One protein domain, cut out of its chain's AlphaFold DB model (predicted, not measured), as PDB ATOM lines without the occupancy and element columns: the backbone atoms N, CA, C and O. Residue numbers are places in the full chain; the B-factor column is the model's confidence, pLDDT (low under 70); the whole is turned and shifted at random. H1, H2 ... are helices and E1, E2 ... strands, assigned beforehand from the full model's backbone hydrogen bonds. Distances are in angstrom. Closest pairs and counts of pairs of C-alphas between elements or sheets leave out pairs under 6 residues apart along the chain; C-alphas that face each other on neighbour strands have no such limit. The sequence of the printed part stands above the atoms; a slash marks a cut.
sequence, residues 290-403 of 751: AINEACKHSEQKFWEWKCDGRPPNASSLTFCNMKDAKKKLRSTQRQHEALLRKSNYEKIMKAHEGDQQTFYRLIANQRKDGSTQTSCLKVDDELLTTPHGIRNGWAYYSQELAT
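This is residues 290 to 403 of the 751 residues of an uncharacterized protein of Mytilus coruscus (UniProt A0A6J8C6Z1). H2 is the long axis of a rod. H1 folds back along one end; H3, H4 and the hairpin E1 E2 make a head at the other. The printed part, 114 residues, mostly helix in the order H1 H2 H3 E1 E2 H4, is extended: radius of gyration of the C-alphas 22.5 A, spans 67 by 26 by 25 A.

Find H1, residues 290 to 307, in a hairpin with H2, residues 317 to 352, at a shallow tilt of 16 degrees. H3, residues 356 to 364, makes another with H2, C-alphas 359 and 351 closest, 4.9 A. E1, residues 377 to 379, and E2, residues 382 to 384, form an antiparallel hairpin, N 377 to O 384 being 2.8 A. H4, residues 387 to 402, touches H2, C-alphas 395 and 349 closest, 6.3 A. Each helix has every O i to N i+4 pair within hydrogen-bond range.

H1 begins at C-alpha 290, (41.957, 97.149, 61.676); H2 runs 52.0 A; H4 ends at C-alpha 402, (22.488, 83.992, 60.630).

The printed part has no cut; H3 to E1 is a long link, and 13 printed residues are under 70 in pLDDT, among them residues 366 to 373 of that link.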
ATOM      1  N   ALA A 290      41.223  98.364  62.024       90.56
ATOM      2  CA  ALA A 290      41.957  97.149  61.676       90.56
ATOM      3  C   ALA A 290      42.237  97.008  60.166       90.56
ATOM      4  O   ALA A 290      43.310  96.543  59.783       90.56
ATOM      5  N   ILE A 291      41.299  97.401  59.292       88.12
ATOM      6  CA  ILE A 291      41.548  97.429  57.841       88.12
ATOM      7  C   ILE A 291      42.571  98.516  57.513       88.12
ATOM      8  O   ILE A 291      43.482  98.256  56.736       88.12
ATOM      9  N   ASN A 292      42.455  99.705  58.111       89.25
ATOM     10  CA  ASN A 292      43.401 100.799  57.873       89.25
ATOM     11  C   ASN A 292      44.827 100.424  58.300       89.25
ATOM     12  O   ASN A 292      45.779 100.704  57.576       89.25
ATOM     13  N   GLU A 293      44.977  99.759  59.443       93.31
ATOM     14  CA  GLU A 293      46.262  99.250  59.921       93.31
ATOM     15  C   GLU A 293      46.821  98.161  58.996       93.31
ATOM     16  O   GLU A 293      47.963  98.257  58.547       93.31
ATOM     17  N   ALA A 294      46.000  97.172  58.621       88.88
ATOM     18  CA  ALA A 294      46.403  96.135  57.674       88.88
ATOM     19  C   ALA A 294      46.752  96.710  56.288       88.88
ATOM     20  O   ALA A 294      47.628  96.177  55.606       88.88
ATOM     21  N   CYS A 295      46.095  97.799  55.882       89.19
ATOM     22  CA  CYS A 295      46.376  98.520  54.648       89.19
ATOM     23  C   CYS A 295      47.760  99.172  54.712       89.19
ATOM     24  O   CYS A 295      48.617  98.833  53.901       89.19
ATOM     25  N   LYS A 296      48.023  99.994  55.739       92.31
ATOM     26  CA  LYS A 296      49.339 100.618  55.969       92.31
ATOM     27  C   LYS A 296      50.462  99.582  56.037       92.31
ATOM     28  O   LYS A 296      51.513  99.765  55.430       92.31
ATOM     29  N   HIS A 297      50.230  98.465  56.730       93.25
ATOM     30  CA  HIS A 297      51.202  97.378  56.818       93.25
ATOM     31  C   HIS A 297      51.457  96.713  55.455       93.25
ATOM     32  O   HIS A 297      52.605  96.472  55.082       93.25
ATOM     33  N   SER A 298      50.400  96.459  54.675       91.56
ATOM     34  CA  SER A 298      50.519  95.938  53.309       91.56
ATOM     35  C   SER A 298      51.272  96.901  52.387       91.56
ATOM     36  O   SER A 298      52.074  96.448  51.572       91.56
ATOM     37  N   GLU A 299      51.049  98.211  52.508       90.06
ATOM     38  CA  GLU A 299      51.783  99.230  51.749       90.06
ATOM     39  C   GLU A 299      53.265  99.258  52.125       90.06
ATOM     40  O   GLU A 299      54.119  99.236  51.241       90.06
ATOM     41  N   GLN A 300      53.583  99.237  53.422       96.00
ATOM     42  CA  GLN A 300      54.958  99.180  53.913       96.00
ATOM     43  C   GLN A 300      55.701  97.960  53.347       96.00
ATOM     44  O   GLN A 300      56.762  98.110  52.743       96.00
ATOM     45  N   LYS A 301      55.123  96.756  53.472       94.94
ATOM     46  CA  LYS A 301      55.740  95.522  52.952       94.94
ATOM     47  C   LYS A 301      55.852  95.506  51.432       94.94
ATOM     48  O   LYS A 301      56.807  94.952  50.894       94.94
ATOM     49  N   PHE A 302      54.919  96.146  50.732       91.94
ATOM     50  CA  PHE A 302      55.033  96.346  49.293       91.94
ATOM     51  C   PHE A 302      56.235  97.228  48.923       91.94
ATOM     52  O   PHE A 302      56.958  96.898  47.982       91.94
ATOM     53  N   TRP A 303      56.471  98.324  49.650       93.06
ATOM     54  CA  TRP A 303      57.623  99.194  49.408       93.06
ATOM     55  C   TRP A 303      58.949  98.515  49.745       93.06
ATOM     56  O   TRP A 303      59.873  98.628  48.949       93.06
ATOM     57  N   GLU A 304      59.026  97.746  50.835       94.94
ATOM     58  CA  GLU A 304      60.202  96.920  51.154       94.94
ATOM     59  C   GLU A 304      60.545  95.965  49.995       94.94
ATOM     60  O   GLU A 304      61.666  95.977  49.493       94.94
ATOM     61  N   TRP A 305      59.559  95.211  49.492       94.94
ATOM     62  CA  TRP A 305      59.731  94.329  48.327       94.94
ATOM     63  C   TRP A 305      60.112  95.083  47.045       94.94
ATOM     64  O   TRP A 305      60.908  94.599  46.239       94.94
ATOM     65  N   LYS A 306      59.561  96.286  46.840       89.19
ATOM     66  CA  LYS A 306      59.905  97.132  45.691       89.19
ATOM     67  C   LYS A 306      61.341  97.657  45.777       89.19
ATOM     68  O   LYS A 306      62.003  97.695  44.744       89.19
ATOM     69  N   CYS A 307      61.807  98.053  46.961       91.94
ATOM     70  CA  CYS A 307      63.181  98.503  47.196       91.94
ATOM     71  C   CYS A 307      64.198  97.367  47.021       91.94
ATOM     72  O   CYS A 307      65.299  97.619  46.551       91.94
ATOM     73  N   ASP A 308      63.802  96.125  47.304       94.31
ATOM     74  CA  ASP A 308      64.617  94.913  47.124       94.31
ATOM     75  C   ASP A 308      64.722  94.441  45.653       94.31
ATOM     76  O   ASP A 308      65.140  93.325  45.364       94.31
ATOM     77  N   GLY A 309      64.293  95.263  44.688       89.69
ATOM     78  CA  GLY A 309      64.368  94.929  43.262       89.69
ATOM     79  C   GLY A 309      63.250  94.009  42.759       89.69
ATOM     80  O   GLY A 309      63.346  93.488  41.651       89.69
ATOM     81  N   ARG A 310      62.163  93.844  43.527       87.62
ATOM     82  CA  ARG A 310      60.990  93.016  43.174       87.62
ATOM     83  C   ARG A 310      61.335  91.547  42.888       87.62
ATOM     84  O   ARG A 310      60.922  91.018  41.851       87.62
ATOM     85  N   PRO A 311      62.047  90.852  43.788       91.25
ATOM     86  CA  PRO A 311      62.396  89.454  43.576       91.25
ATOM     87  C   PRO A 311      61.115  88.617  43.370       91.25
ATOM     88  O   PRO A 311      60.173  88.744  44.163       91.25
ATOM     89  N   PRO A 312      61.039  87.786  42.311       71.88
ATOM     90  CA  PRO A 312      59.838  87.011  41.987       71.88
ATOM     91  C   PRO A 312      59.760  85.667  42.731       71.88
ATOM     92  O   PRO A 312      58.774  84.942  42.600       71.88
ATOM     93  N   ASN A 313      60.803  85.296  43.479       83.69
ATOM     94  CA  ASN A 313      60.969  83.953  44.027       83.69
ATOM     95  C   ASN A 313      60.378  83.798  45.439       83.69
ATOM     96  O   ASN A 313      60.401  84.706  46.265       83.69
ATOM     97  N   ALA A 314      59.871  82.597  45.733       79.12
ATOM     98  CA  ALA A 314      59.363  82.235  47.062       79.12
ATOM     99  C   ALA A 314      60.470  82.139  48.131       79.12
ATOM    100  O   ALA A 314      60.172  82.053  49.317       79.12
ATOM    101  N   SER A 315      61.739  82.155  47.720       85.25
ATOM    102  CA  SER A 315      62.894  82.220  48.616       85.25
ATOM    103  C   SER A 315      63.182  83.636  49.122       85.25
ATOM    104  O   SER A 315      63.895  83.782  50.111       85.25
ATOM    105  N   SER A 316      62.651  84.684  48.479       94.44
ATOM    106  CA  SER A 316      62.811  86.054  48.962       94.44
ATOM    107  C   SER A 316      61.911  86.317  50.166       94.44
ATOM    108  O   SER A 316      60.680  86.229  50.097       94.44
ATOM    109  N   LEU A 317      62.542  86.724  51.267       94.25
ATOM    110  CA  LEU A 317      61.853  87.129  52.485       94.25
ATOM    111  C   LEU A 317      60.931  88.337  52.245       94.25
ATOM    112  O   LEU A 317      59.808  88.361  52.751       94.25
ATOM    113  N   THR A 318      61.359  89.321  51.445       94.12
ATOM    114  CA  THR A 318      60.564  90.527  51.153       94.12
ATOM    115  C   THR A 318      59.319  90.193  50.326       94.12
ATOM    116  O   THR A 318      58.236  90.714  50.603       94.12
ATOM    117  N   PHE A 319      59.422  89.249  49.382       90.00
ATOM    118  CA  PHE A 319      58.284  88.743  48.610       90.00
ATOM    119  C   PHE A 319      57.276  87.975  49.477       90.00
ATOM    120  O   PHE A 319      56.069  88.221  49.381       90.00
ATOM    121  N   CYS A 320      57.750  87.079  50.350       87.25
ATOM    122  CA  CYS A 320      56.894  86.334  51.279       87.25
ATOM    123  C   CYS A 320      56.161  87.271  52.249       87.25
ATOM    124  O   CYS A 320      54.932  87.221  52.328       87.25
ATOM    125  N   ASN A 321      56.876  88.213  52.870       92.81
ATOM    126  CA  ASN A 321      56.291  89.206  53.776       92.81
ATOM    127  C   ASN A 321      55.219  90.066  53.087       92.81
ATOM    128  O   ASN A 321      54.153  90.316  53.652       92.81
ATOM    129  N   MET A 322      55.466  90.496  51.846       94.12
ATOM    130  CA  MET A 322      54.498  91.251  51.045       94.12
ATOM    131  C   MET A 322      53.249  90.417  50.713       94.12
ATOM    132  O   MET A 322      52.124  90.914  50.833       94.12
ATOM    133  N   LYS A 323      53.408  89.132  50.364       84.25
ATOM    134  CA  LYS A 323      52.277  88.212  50.146       84.25
ATOM    135  C   LYS A 323      51.462  87.978  51.417       84.25
ATOM    136  O   LYS A 323      50.228  88.013  51.345       84.25
ATOM    137  N   ASP A 324      52.119  87.778  52.554       82.94
ATOM    138  CA  ASP A 324      51.465  87.545  53.841       82.94
ATOM    139  C   ASP A 324      50.716  88.782  54.332       82.94
ATOM    140  O   ASP A 324      49.550  88.674  54.719       82.94
ATOM    141  N   ALA A 325      51.307  89.973  54.203       89.25
ATOM    142  CA  ALA A 325      50.637  91.231  54.524       89.25
ATOM    143  C   ALA A 325      49.378  91.442  53.661       89.25
ATOM    144  O   ALA A 325      48.310  91.770  54.184       89.25
ATOM    145  N   LYS A 326      49.438  91.139  52.355       79.50
ATOM    146  CA  LYS A 326      48.253  91.169  51.473       79.50
ATOM    147  C   LYS A 326      47.208  90.121  51.845       79.50
ATOM    148  O   LYS A 326      46.004  90.394  51.806       79.50
ATOM    149  N   LYS A 327      47.632  88.900  52.186       75.00
ATOM    150  CA  LYS A 327      46.733  87.835  52.653       75.00
ATOM    151  C   LYS A 327      46.026  88.263  53.938       75.00
ATOM    152  O   LYS A 327      44.812  88.077  54.037       75.00
ATOM    153  N   LYS A 328      46.752  88.891  54.867       82.69
ATOM    154  CA  LYS A 328      46.207  89.458  56.100       82.69
ATOM    155  C   LYS A 328      45.206  90.571  55.804       82.69
ATOM    156  O   LYS A 328      44.089  90.471  56.294       82.69
ATOM    157  N   LEU A 329      45.535  91.541  54.946       86.81
ATOM    158  CA  LEU A 329      44.611  92.605  54.530       86.81
ATOM    159  C   LEU A 329      43.297  92.039  53.970       86.81
ATOM    160  O   LEU A 329      42.222  92.392  54.456       86.81
ATOM    161  N   ARG A 330      43.367  91.086  53.029       74.06
ATOM    162  CA  ARG A 330      42.172  90.421  52.472       74.06
ATOM    163  C   ARG A 330      41.379  89.660  53.533       74.06
ATOM    164  O   ARG A 330      40.151  89.688  53.520       74.06
ATOM    165  N   SER A 331      42.063  88.971  54.447       74.38
ATOM    166  CA  SER A 331      41.415  88.280  55.566       74.38
ATOM    167  C   SER A 331      40.671  89.264  56.467       74.38
ATOM    168  O   SER A 331      39.518  89.016  56.806       74.38
ATOM    169  N   THR A 332      41.295  90.392  56.810       79.44
ATOM    170  CA  THR A 332      40.702  91.438  57.653       79.44
ATOM    171  C   THR A 332      39.495  92.090  56.973       79.44
ATOM    172  O   THR A 332      38.464  92.272  57.617       79.44
ATOM    173  N   GLN A 333      39.573  92.378  55.668       75.38
ATOM    174  CA  GLN A 333      38.443  92.896  54.883       75.38
ATOM    175  C   GLN A 333      37.256  91.921  54.893       75.38
ATOM    176  O   GLN A 333      36.146  92.302  55.259       75.38
ATOM    177  N   ARG A 334      37.499  90.635  54.603       70.94
ATOM    178  CA  ARG A 334      36.453  89.595  54.621       70.94
ATOM    179  C   ARG A 334      35.833  89.408  56.005       70.94
ATOM    180  O   ARG A 334      34.619  89.252  56.108       70.94
ATOM    181  N   GLN A 335      36.647  89.421  57.063       73.25
ATOM    182  CA  GLN A 335      36.165  89.347  58.447       73.25
ATOM    183  C   GLN A 335      35.290  90.553  58.790       73.25
ATOM    184  O   GLN A 335      34.215  90.383  59.355       73.25
ATOM    185  N   HIS A 336      35.703  91.760  58.403       82.75
ATOM    186  CA  HIS A 336      34.918  92.968  58.626       82.75
ATOM    187  C   HIS A 336      33.578  92.935  57.878       82.75
ATOM    188  O   HIS A 336      32.542  93.206  58.476       82.75
ATOM    189  N   GLU A 337      33.561  92.535  56.606       71.06
ATOM    190  CA  GLU A 337      32.321  92.365  55.840       71.06
ATOM    191  C   GLU A 337      31.411  91.279  56.425       71.06
ATOM    192  O   GLU A 337      30.188  91.433  56.441       71.06
ATOM    193  N   ALA A 338      31.981  90.174  56.915       66.69
ATOM    194  CA  ALA A 338      31.227  89.131  57.606       66.69
ATOM    195  C   ALA A 338      30.614  89.657  58.915       66.69
ATOM    196  O   ALA A 338      29.441  89.401  59.182       66.69
ATOM    197  N   LEU A 339      31.360  90.450  59.691       76.75
ATOM    198  CA  LEU A 339      30.864  91.107  60.903       76.75
ATOM    199  C   LEU A 339      29.762  92.127  60.595       76.75
ATOM    200  O   LEU A 339      28.759  92.163  61.301       76.75
ATOM    201  N   LEU A 340      29.902  92.922  59.530       78.62
ATOM    202  CA  LEU A 340      28.858  93.854  59.094       78.62
ATOM    203  C   LEU A 340      27.579  93.118  58.688       78.62
ATOM    204  O   LEU A 340      26.488  93.554  59.054       78.62
ATOM    205  N   ARG A 341      27.702  91.992  57.972       72.06
ATOM    206  CA  ARG A 341      26.561  91.131  57.627       72.06
ATOM    207  C   ARG A 341      25.902  90.552  58.874       72.06
ATOM    208  O   ARG A 341      24.696  90.709  59.030       72.06
ATOM    209  N   LYS A 342      26.689  89.982  59.793       73.56
ATOM    210  CA  LYS A 342      26.198  89.457  61.074       73.56
ATOM    211  C   LYS A 342      25.470  90.533  61.884       73.56
ATOM    212  O   LYS A 342      24.336  90.318  62.287       73.56
ATOM    213  N   SER A 343      26.066  91.716  62.031       82.81
ATOM    214  CA  SER A 343      25.446  92.852  62.724       82.81
ATOM    215  C   SER A 343      24.153  93.312  62.044       82.81
ATOM    216  O   SER A 343      23.198  93.691  62.717       82.81
ATOM    217  N   ASN A 344      24.087  93.280  60.711       80.62
ATOM    218  CA  ASN A 344      22.858  93.599  59.988       80.62
ATOM    219  C   ASN A 344      21.757  92.558  60.245       80.62
ATOM    220  O   ASN A 344      20.606  92.938  60.439       80.62
ATOM    221  N   TYR A 345      22.104  91.270  60.310       77.31
ATOM    222  CA  TYR A 345      21.158  90.217  60.686       77.31
ATOM    223  C   TYR A 345      20.687  90.359  62.132       77.31
ATOM    224  O   TYR A 345      19.487  90.333  62.375       77.31
ATOM    225  N   GLU A 346      21.588  90.617  63.080       81.31
ATOM    226  CA  GLU A 346      21.228  90.892  64.477       81.31
ATOM    227  C   GLU A 346      20.268  92.088  64.589       81.31
ATOM    228  O   GLU A 346      19.301  92.042  65.347       81.31
ATOM    229  N   LYS A 347      20.470  93.143  63.786       86.25
ATOM    230  CA  LYS A 347      19.540  94.283  63.710       86.25
ATOM    231  C   LYS A 347      18.172  93.889  63.158       86.25
ATOM    232  O   LYS A 347      17.173  94.394  63.659       86.25
ATOM    233  N   ILE A 348      18.118  93.017  62.151       81.94
ATOM    234  CA  ILE A 348      16.855  92.493  61.605       81.94
ATOM    235  C   ILE A 348      16.125  91.675  62.672       81.94
ATOM    236  O   ILE A 348      14.946  91.928  62.910       81.94
ATOM    237  N   MET A 349      16.828  90.774  63.362       82.56
ATOM    238  CA  MET A 349      16.258  89.950  64.432       82.56
ATOM    239  C   MET A 349      15.755  90.802  65.601       82.56
ATOM    240  O   MET A 349      14.639  90.613  66.061       82.56
ATOM    241  N   LYS A 350      16.508  91.823  66.020       89.06
ATOM    242  CA  LYS A 350      16.057  92.742  67.073       89.06
ATOM    243  C   LYS A 350      14.861  93.597  66.639       89.06
ATOM    244  O   LYS A 350      13.960  93.850  67.428       89.06
ATOM    245  N   ALA A 351      14.840  94.063  65.388       88.06
ATOM    246  CA  ALA A 351      13.722  94.854  64.869       88.06
ATOM    247  C   ALA A 351      12.439  94.017  64.720       88.06
ATOM    248  O   ALA A 351      11.338  94.550  64.859       88.06
ATOM    249  N   HIS A 352      12.573  92.711  64.474       84.31
ATOM    250  CA  HIS A 352      11.453  91.778  64.376       84.31
ATOM    251  C   HIS A 352      10.575  91.756  65.641       84.31
ATOM    252  O   HIS A 352       9.350  91.676  65.528       84.31
ATOM    253  N   GLU A 353      11.187  91.894  66.820       82.81
ATOM    254  CA  GLU A 353      10.538  91.773  68.135       82.81
ATOM    255  C   GLU A 353       9.661  92.977  68.531       82.81
ATOM    256  O   GLU A 353       8.945  92.902  69.526       82.81
ATOM    257  N   GLY A 354       9.655  94.083  67.772       80.62
ATOM    258  CA  GLY A 354       8.829  95.240  68.155       80.62
ATOM    259  C   GLY A 354       8.854  96.479  67.258       80.62
ATOM    260  O   GLY A 354       8.014  97.354  67.442       80.62
ATOM    261  N   ASP A 355       9.748  96.571  66.269       89.38
ATOM    262  CA  ASP A 355       9.840  97.726  65.363       89.38
ATOM    263  C   ASP A 355       9.633  97.292  63.906       89.38
ATOM    264  O   ASP A 355      10.567  97.082  63.123       89.38
ATOM    265  N   GLN A 356       8.357  97.167  63.537       81.31
ATOM    266  CA  GLN A 356       7.932  96.726  62.210       81.31
ATOM    267  C   GLN A 356       8.468  97.632  61.089       81.31
ATOM    268  O   GLN A 356       8.839  97.138  60.022       81.31
ATOM    269  N   GLN A 357       8.538  98.946  61.317       82.56
ATOM    270  CA  GLN A 357       9.009  99.898  60.313       82.56
ATOM    271  C   GLN A 357      10.513  99.741  60.075       82.56
ATOM    272  O   GLN A 357      10.956  99.692  58.925       82.56
ATOM    273  N   THR A 358      11.305  99.607  61.143       85.94
ATOM    274  CA  THR A 358      12.738  99.332  61.017       85.94
ATOM    275  C   THR A 358      12.998  97.962  60.412       85.94
ATOM    276  O   THR A 358      13.870  97.871  59.550       85.94
ATOM    277  N   PHE A 359      12.229  96.933  60.773       85.31
ATOM    278  CA  PHE A 359      12.341  95.600  60.182       85.31
ATOM    279  C   PHE A 359      12.152  95.646  58.662       85.31
ATOM    280  O   PHE A 359      13.056  95.277  57.914       85.31
ATOM    281  N   TYR A 360      11.023  96.183  58.187       80.12
ATOM    282  CA  TYR A 360      10.760  96.263  56.750       80.12
ATOM    283  C   TYR A 360      11.749  97.168  56.021       80.12
ATOM    284  O   TYR A 360      12.134  96.848  54.902       80.12
ATOM    285  N   ARG A 361      12.231  98.244  56.651       85.12
ATOM    286  CA  ARG A 361      13.305  99.080  56.099       85.12
ATOM    287  C   ARG A 361      14.618  98.307  55.952       85.12
ATOM    288  O   ARG A 361      15.280  98.443  54.930       85.12
ATOM    289  N   LEU A 362      15.010  97.506  56.945       81.94
ATOM    290  CA  LEU A 362      16.228  96.689  56.888       81.94
ATOM    291  C   LEU A 362      16.120  95.586  55.828       81.94
ATOM    292  O   LEU A 362      17.090  95.350  55.113       81.94
ATOM    293  N   ILE A 363      14.940  94.976  55.673       78.00
ATOM    294  CA  ILE A 363      14.650  94.011  54.603       78.00
ATOM    295  C   ILE A 363      14.629  94.697  53.228       78.00
ATOM    296  O   ILE A 363      15.205  94.180  52.277       78.00
ATOM    297  N   ALA A 364      14.027  95.883  53.106       75.25
ATOM    298  CA  ALA A 364      14.013  96.662  51.866       75.25
ATOM    299  C   ALA A 364      15.423  97.102  51.448       75.25
ATOM    300  O   ALA A 364      15.743  97.056  50.268       75.25
ATOM    301  N   ASN A 365      16.292  97.436  52.408       71.81
ATOM    302  CA  ASN A 365      17.703  97.733  52.150       71.81
ATOM    303  C   ASN A 365      18.495  96.525  51.609       71.81
ATOM    304  O   ASN A 365      19.591  96.722  51.091       71.81
ATOM    305  N   GLN A 366      17.978  95.296  51.741       69.06
ATOM    306  CA  GLN A 366      18.553  94.095  51.123       69.06
ATOM    307  C   GLN A 366      17.987  93.804  49.724       69.06
ATOM    308  O   GLN A 366      18.475  92.901  49.051       69.06
ATOM    309  N   ARG A 367      16.952  94.526  49.274       65.62
ATOM    310  CA  ARG A 367      16.265  94.281  47.999       65.62
ATOM    311  C   ARG A 367      16.582  95.364  46.973       65.62
ATOM    312  O   ARG A 367      16.798  96.518  47.322       65.62
ATOM    313  N   LYS A 368      16.533  94.978  45.694       42.28
ATOM    314  CA  LYS A 368      16.759  95.853  44.531       42.28
ATOM    315  C   LYS A 368      15.711  96.970  44.422       42.28
ATOM    316  O   LYS A 368      16.065  98.129  44.255       42.28
ATOM    317  N   ASP A 369      14.440  96.626  44.634       52.84
ATOM    318  CA  ASP A 369      13.315  97.560  44.593       52.84
ATOM    319  C   ASP A 369      12.693  97.699  45.985       52.84
ATOM    320  O   ASP A 369      11.756  96.986  46.363       52.84
ATOM    321  N   GLY A 370      13.223  98.640  46.772       51.41
ATOM    322  CA  GLY A 370      12.734  98.942  48.123       51.41
ATOM    323  C   GLY A 370      11.272  99.414  48.188       51.41
ATOM    324  O   GLY A 370      10.743  99.585  49.283       51.41
ATOM    325  N   SER A 371      10.617  99.624  47.041       49.53
ATOM    326  CA  SER A 371       9.207 100.012  46.921       49.53
ATOM    327  C   SER A 371       8.235  98.829  46.882       49.53
ATOM    328  O   SER A 371       7.047  99.021  47.141       49.53
ATOM    329  N   THR A 372       8.697  97.612  46.576       55.22
ATOM    330  CA  THR A 372       7.803  96.453  46.444       55.22
ATOM    331  C   THR A 372       7.433  95.896  47.815       55.22
ATOM    332  O   THR A 372       8.204  95.175  48.458       55.22
ATOM    333  N   GLN A 373       6.228  96.234  48.271       68.69
ATOM    334  CA  GLN A 373       5.639  95.657  49.473       68.69
ATOM    335  C   GLN A 373       5.405  94.156  49.234       68.69
ATOM    336  O   GLN A 373       4.744  93.767  48.273       68.69
ATOM    337  N   THR A 374       5.976  93.290  50.077       77.56
ATOM    338  CA  THR A 374       5.724  91.844  49.985       77.56
ATOM    339  C   THR A 374       4.284  91.576  50.392       77.56
ATOM    340  O   THR A 374       3.953  91.722  51.564       77.56
ATOM    341  N   SER A 375       3.441  91.201  49.432       83.19
ATOM    342  CA  SER A 375       2.043  90.823  49.668       83.19
ATOM    343  C   SER A 375       1.877  89.341  50.021       83.19
ATOM    344  O   SER A 375       0.882  88.969  50.631       83.19
ATOM    345  N   CYS A 376       2.853  88.495  49.672       85.19
ATOM    346  CA  CYS A 376       2.925  87.099  50.100       85.19
ATOM    347  C   CYS A 376       4.380  86.604  50.149       85.19
ATOM    348  O   CYS A 376       5.234  87.085  49.400       85.19
ATOM    349  N   LEU A 377       4.672  85.654  51.036       84.06
ATOM    350  CA  LEU A 377       5.982  85.021  51.196       84.06
ATOM    351  C   LEU A 377       5.795  83.509  51.339       84.06
ATOM    352  O   LEU A 377       5.010  83.079  52.171       84.06
ATOM    353  N   LYS A 378       6.516  82.701  50.557       83.19
ATOM    354  CA  LYS A 378       6.478  81.237  50.680       83.19
ATOM    355  C   LYS A 378       7.653  80.748  51.542       83.19
ATOM    356  O   LYS A 378       8.794  81.003  51.161       83.19
ATOM    357  N   VAL A 379       7.384  80.061  52.656       83.12
ATOM    358  CA  VAL A 379       8.383  79.466  53.575       83.12
ATOM    359  C   VAL A 379       7.971  78.021  53.860       83.12
ATOM    360  O   VAL A 379       6.819  77.805  54.207       83.12
ATOM    361  N   ASP A 380       8.867  77.048  53.661       76.75
ATOM    362  CA  ASP A 380       8.627  75.612  53.923       76.75
ATOM    363  C   ASP A 380       7.276  75.089  53.398       76.75
ATOM    364  O   ASP A 380       6.500  74.435  54.084       76.75
ATOM    365  N   ASP A 381       6.993  75.426  52.138       81.31
ATOM    366  CA  ASP A 381       5.747  75.138  51.416       81.31
ATOM    367  C   ASP A 381       4.471  75.863  51.870       81.31
ATOM    368  O   ASP A 381       3.482  75.853  51.133       81.31
ATOM    369  N   GLU A 382       4.519  76.625  52.958       83.75
ATOM    370  CA  GLU A 382       3.423  77.478  53.408       83.75
ATOM    371  C   GLU A 382       3.459  78.853  52.722       83.75
ATOM    372  O   GLU A 382       4.492  79.526  52.660       83.75
ATOM    373  N   LEU A 383       2.318  79.293  52.177       89.19
ATOM    374  CA  LEU A 383       2.166  80.632  51.606       89.19
ATOM    375  C   LEU A 383       1.662  81.603  52.682       89.19
ATOM    376  O   LEU A 383       0.471  81.674  52.972       89.19
ATOM    377  N   LEU A 384       2.573  82.398  53.229       90.31
ATOM    378  CA  LEU A 384       2.298  83.404  54.245       90.31
ATOM    379  C   LEU A 384       1.777  84.682  53.575       90.31
ATOM    380  O   LEU A 384       2.513  85.371  52.869       90.31
ATOM    381  N   THR A 385       0.504  85.008  53.786       88.88
ATOM    382  CA  THR A 385      -0.160  86.191  53.198       88.88
ATOM    383  C   THR A 385      -0.447  87.292  54.217       88.88
ATOM    384  O   THR A 385      -0.675  88.441  53.848       88.88
ATOM    385  N   THR A 386      -0.421  86.975  55.514       91.38
ATOM    386  CA  THR A 386      -0.671  87.962  56.568       91.38
ATOM    387  C   THR A 386       0.590  88.790  56.840       91.38
ATOM    388  O   THR A 386       1.696  88.247  56.813       91.38
ATOM    389  N   PRO A 387       0.480  90.092  57.173       85.38
ATOM    390  CA  PRO A 387       1.646  90.915  57.506       85.38
ATOM    391  C   PRO A 387       2.497  90.343  58.647       85.38
ATOM    392  O   PRO A 387       3.717  90.492  58.637       85.38
ATOM    393  N   HIS A 388       1.863  89.679  59.618       86.69
ATOM    394  CA  HIS A 388       2.556  88.992  60.706       86.69
ATOM    395  C   HIS A 388       3.254  87.714  60.219       86.69
ATOM    396  O   HIS A 388       4.432  87.527  60.510       86.69
ATOM    397  N   GLY A 389       2.581  86.887  59.410       87.31
ATOM    398  CA  GLY A 389       3.168  85.688  58.806       87.31
ATOM    399  C   GLY A 389       4.369  86.022  57.920       87.31
ATOM    400  O   GLY A 389       5.442  85.471  58.111       87.31
ATOM    401  N   ILE A 390       4.242  87.007  57.027       85.06
ATOM    402  CA  ILE A 390       5.343  87.484  56.175       85.06
ATOM    403  C   ILE A 390       6.525  87.962  57.027       85.06
ATOM    404  O   ILE A 390       7.674  87.637  56.730       85.06
ATOM    405  N   ARG A 391       6.258  88.707  58.106       82.06
ATOM    406  CA  ARG A 391       7.289  89.181  59.039       82.06
ATOM    407  C   ARG A 391       8.009  88.020  59.733       82.06
ATOM    408  O   ARG A 391       9.236  88.041  59.796       82.06
ATOM    409  N   ASN A 392       7.269  87.027  60.222       84.81
ATOM    410  CA  ASN A 392       7.825  85.839  60.876       84.81
ATOM    411  C   ASN A 392       8.609  84.978  59.883       84.81
ATOM    412  O   ASN A 392       9.711  84.553  60.202       84.81
ATOM    413  N   GLY A 393       8.116  84.808  58.657       84.50
ATOM    414  CA  GLY A 393       8.826  84.083  57.607       84.50
ATOM    415  C   GLY A 393      10.140  84.754  57.201       84.50
ATOM    416  O   GLY A 393      11.149  84.078  57.026       84.50
ATOM    417  N   TRP A 394      10.179  86.090  57.122       81.19
ATOM    418  CA  TRP A 394      11.431  86.817  56.879       81.19
ATOM    419  C   TRP A 394      12.407  86.731  58.051       81.19
ATOM    420  O   TRP A 394      13.616  86.668  57.822       81.19
ATOM    421  N   ALA A 395      11.904  86.746  59.286       79.94
ATOM    422  CA  ALA A 395      12.729  86.574  60.474       79.94
ATOM    423  C   ALA A 395      13.298  85.159  60.552       79.94
ATOM    424  O   ALA A 395      14.499  85.022  60.723       79.94
ATOM    425  N   TYR A 396      12.478  84.137  60.307       78.19
ATOM    426  CA  TYR A 396      12.897  82.741  60.208       78.19
ATOM    427  C   TYR A 396      13.962  82.541  59.126       78.19
ATOM    428  O   TYR A 396      15.047  82.055  59.419       78.19
ATOM    429  N   TYR A 397      13.724  83.037  57.908       76.75
ATOM    430  CA  TYR A 397      14.718  83.010  56.830       76.75
ATOM    431  C   TYR A 397      16.027  83.714  57.230       76.75
ATOM    432  O   TYR A 397      17.123  83.203  57.008       76.75
ATOM    433  N   SER A 398      15.930  84.893  57.852       74.38
ATOM    434  CA  SER A 398      17.107  85.650  58.301       74.38
ATOM    435  C   SER A 398      17.835  84.962  59.460       74.38
ATOM    436  O   SER A 398      19.060  85.045  59.542       74.38
ATOM    437  N   GLN A 399      17.103  84.269  60.332       75.06
ATOM    438  CA  GLN A 399      17.627  83.459  61.422       75.06
ATOM    439  C   GLN A 399      18.355  82.236  60.879       75.06
ATOM    440  O   GLN A 399      19.492  82.016  61.265       75.06
ATOM    441  N   GLU A 400      17.783  81.491  59.933       69.06
ATOM    442  CA  GLU A 400      18.475  80.368  59.292       69.06
ATOM    443  C   GLU A 400      19.784  80.801  58.618       69.06
ATOM    444  O   GLU A 400      20.803  80.118  58.728       69.06
ATOM    445  N   LEU A 401      19.792  81.971  57.968       57.44
ATOM    446  CA  LEU A 401      21.008  82.530  57.372       57.44
ATOM    447  C   LEU A 401      22.049  82.964  58.418       57.44
ATOM    448  O   LEU A 401      23.252  82.879  58.152       57.44
ATOM    449  N   ALA A 402      21.613  83.474  59.573       58.66
ATOM    450  CA  ALA A 402      22.488  83.992  60.630       58.66
ATOM    451  C   ALA A 402      22.981  82.904  61.599       58.66
ATOM    452  O   ALA A 402      24.094  82.984  62.124       58.66
ATOM    453  N   THR A 403      22.153  81.892  61.826       60.12
ATOM    454  CA  THR A 403      22.368  80.744  62.700       60.12
ATOM    455  C   THR A 403      21.939  79.492  61.943       60.12
ATOM    456  O   THR A 403      20.856  78.970  62.208       60.12
TER     457      THR A 403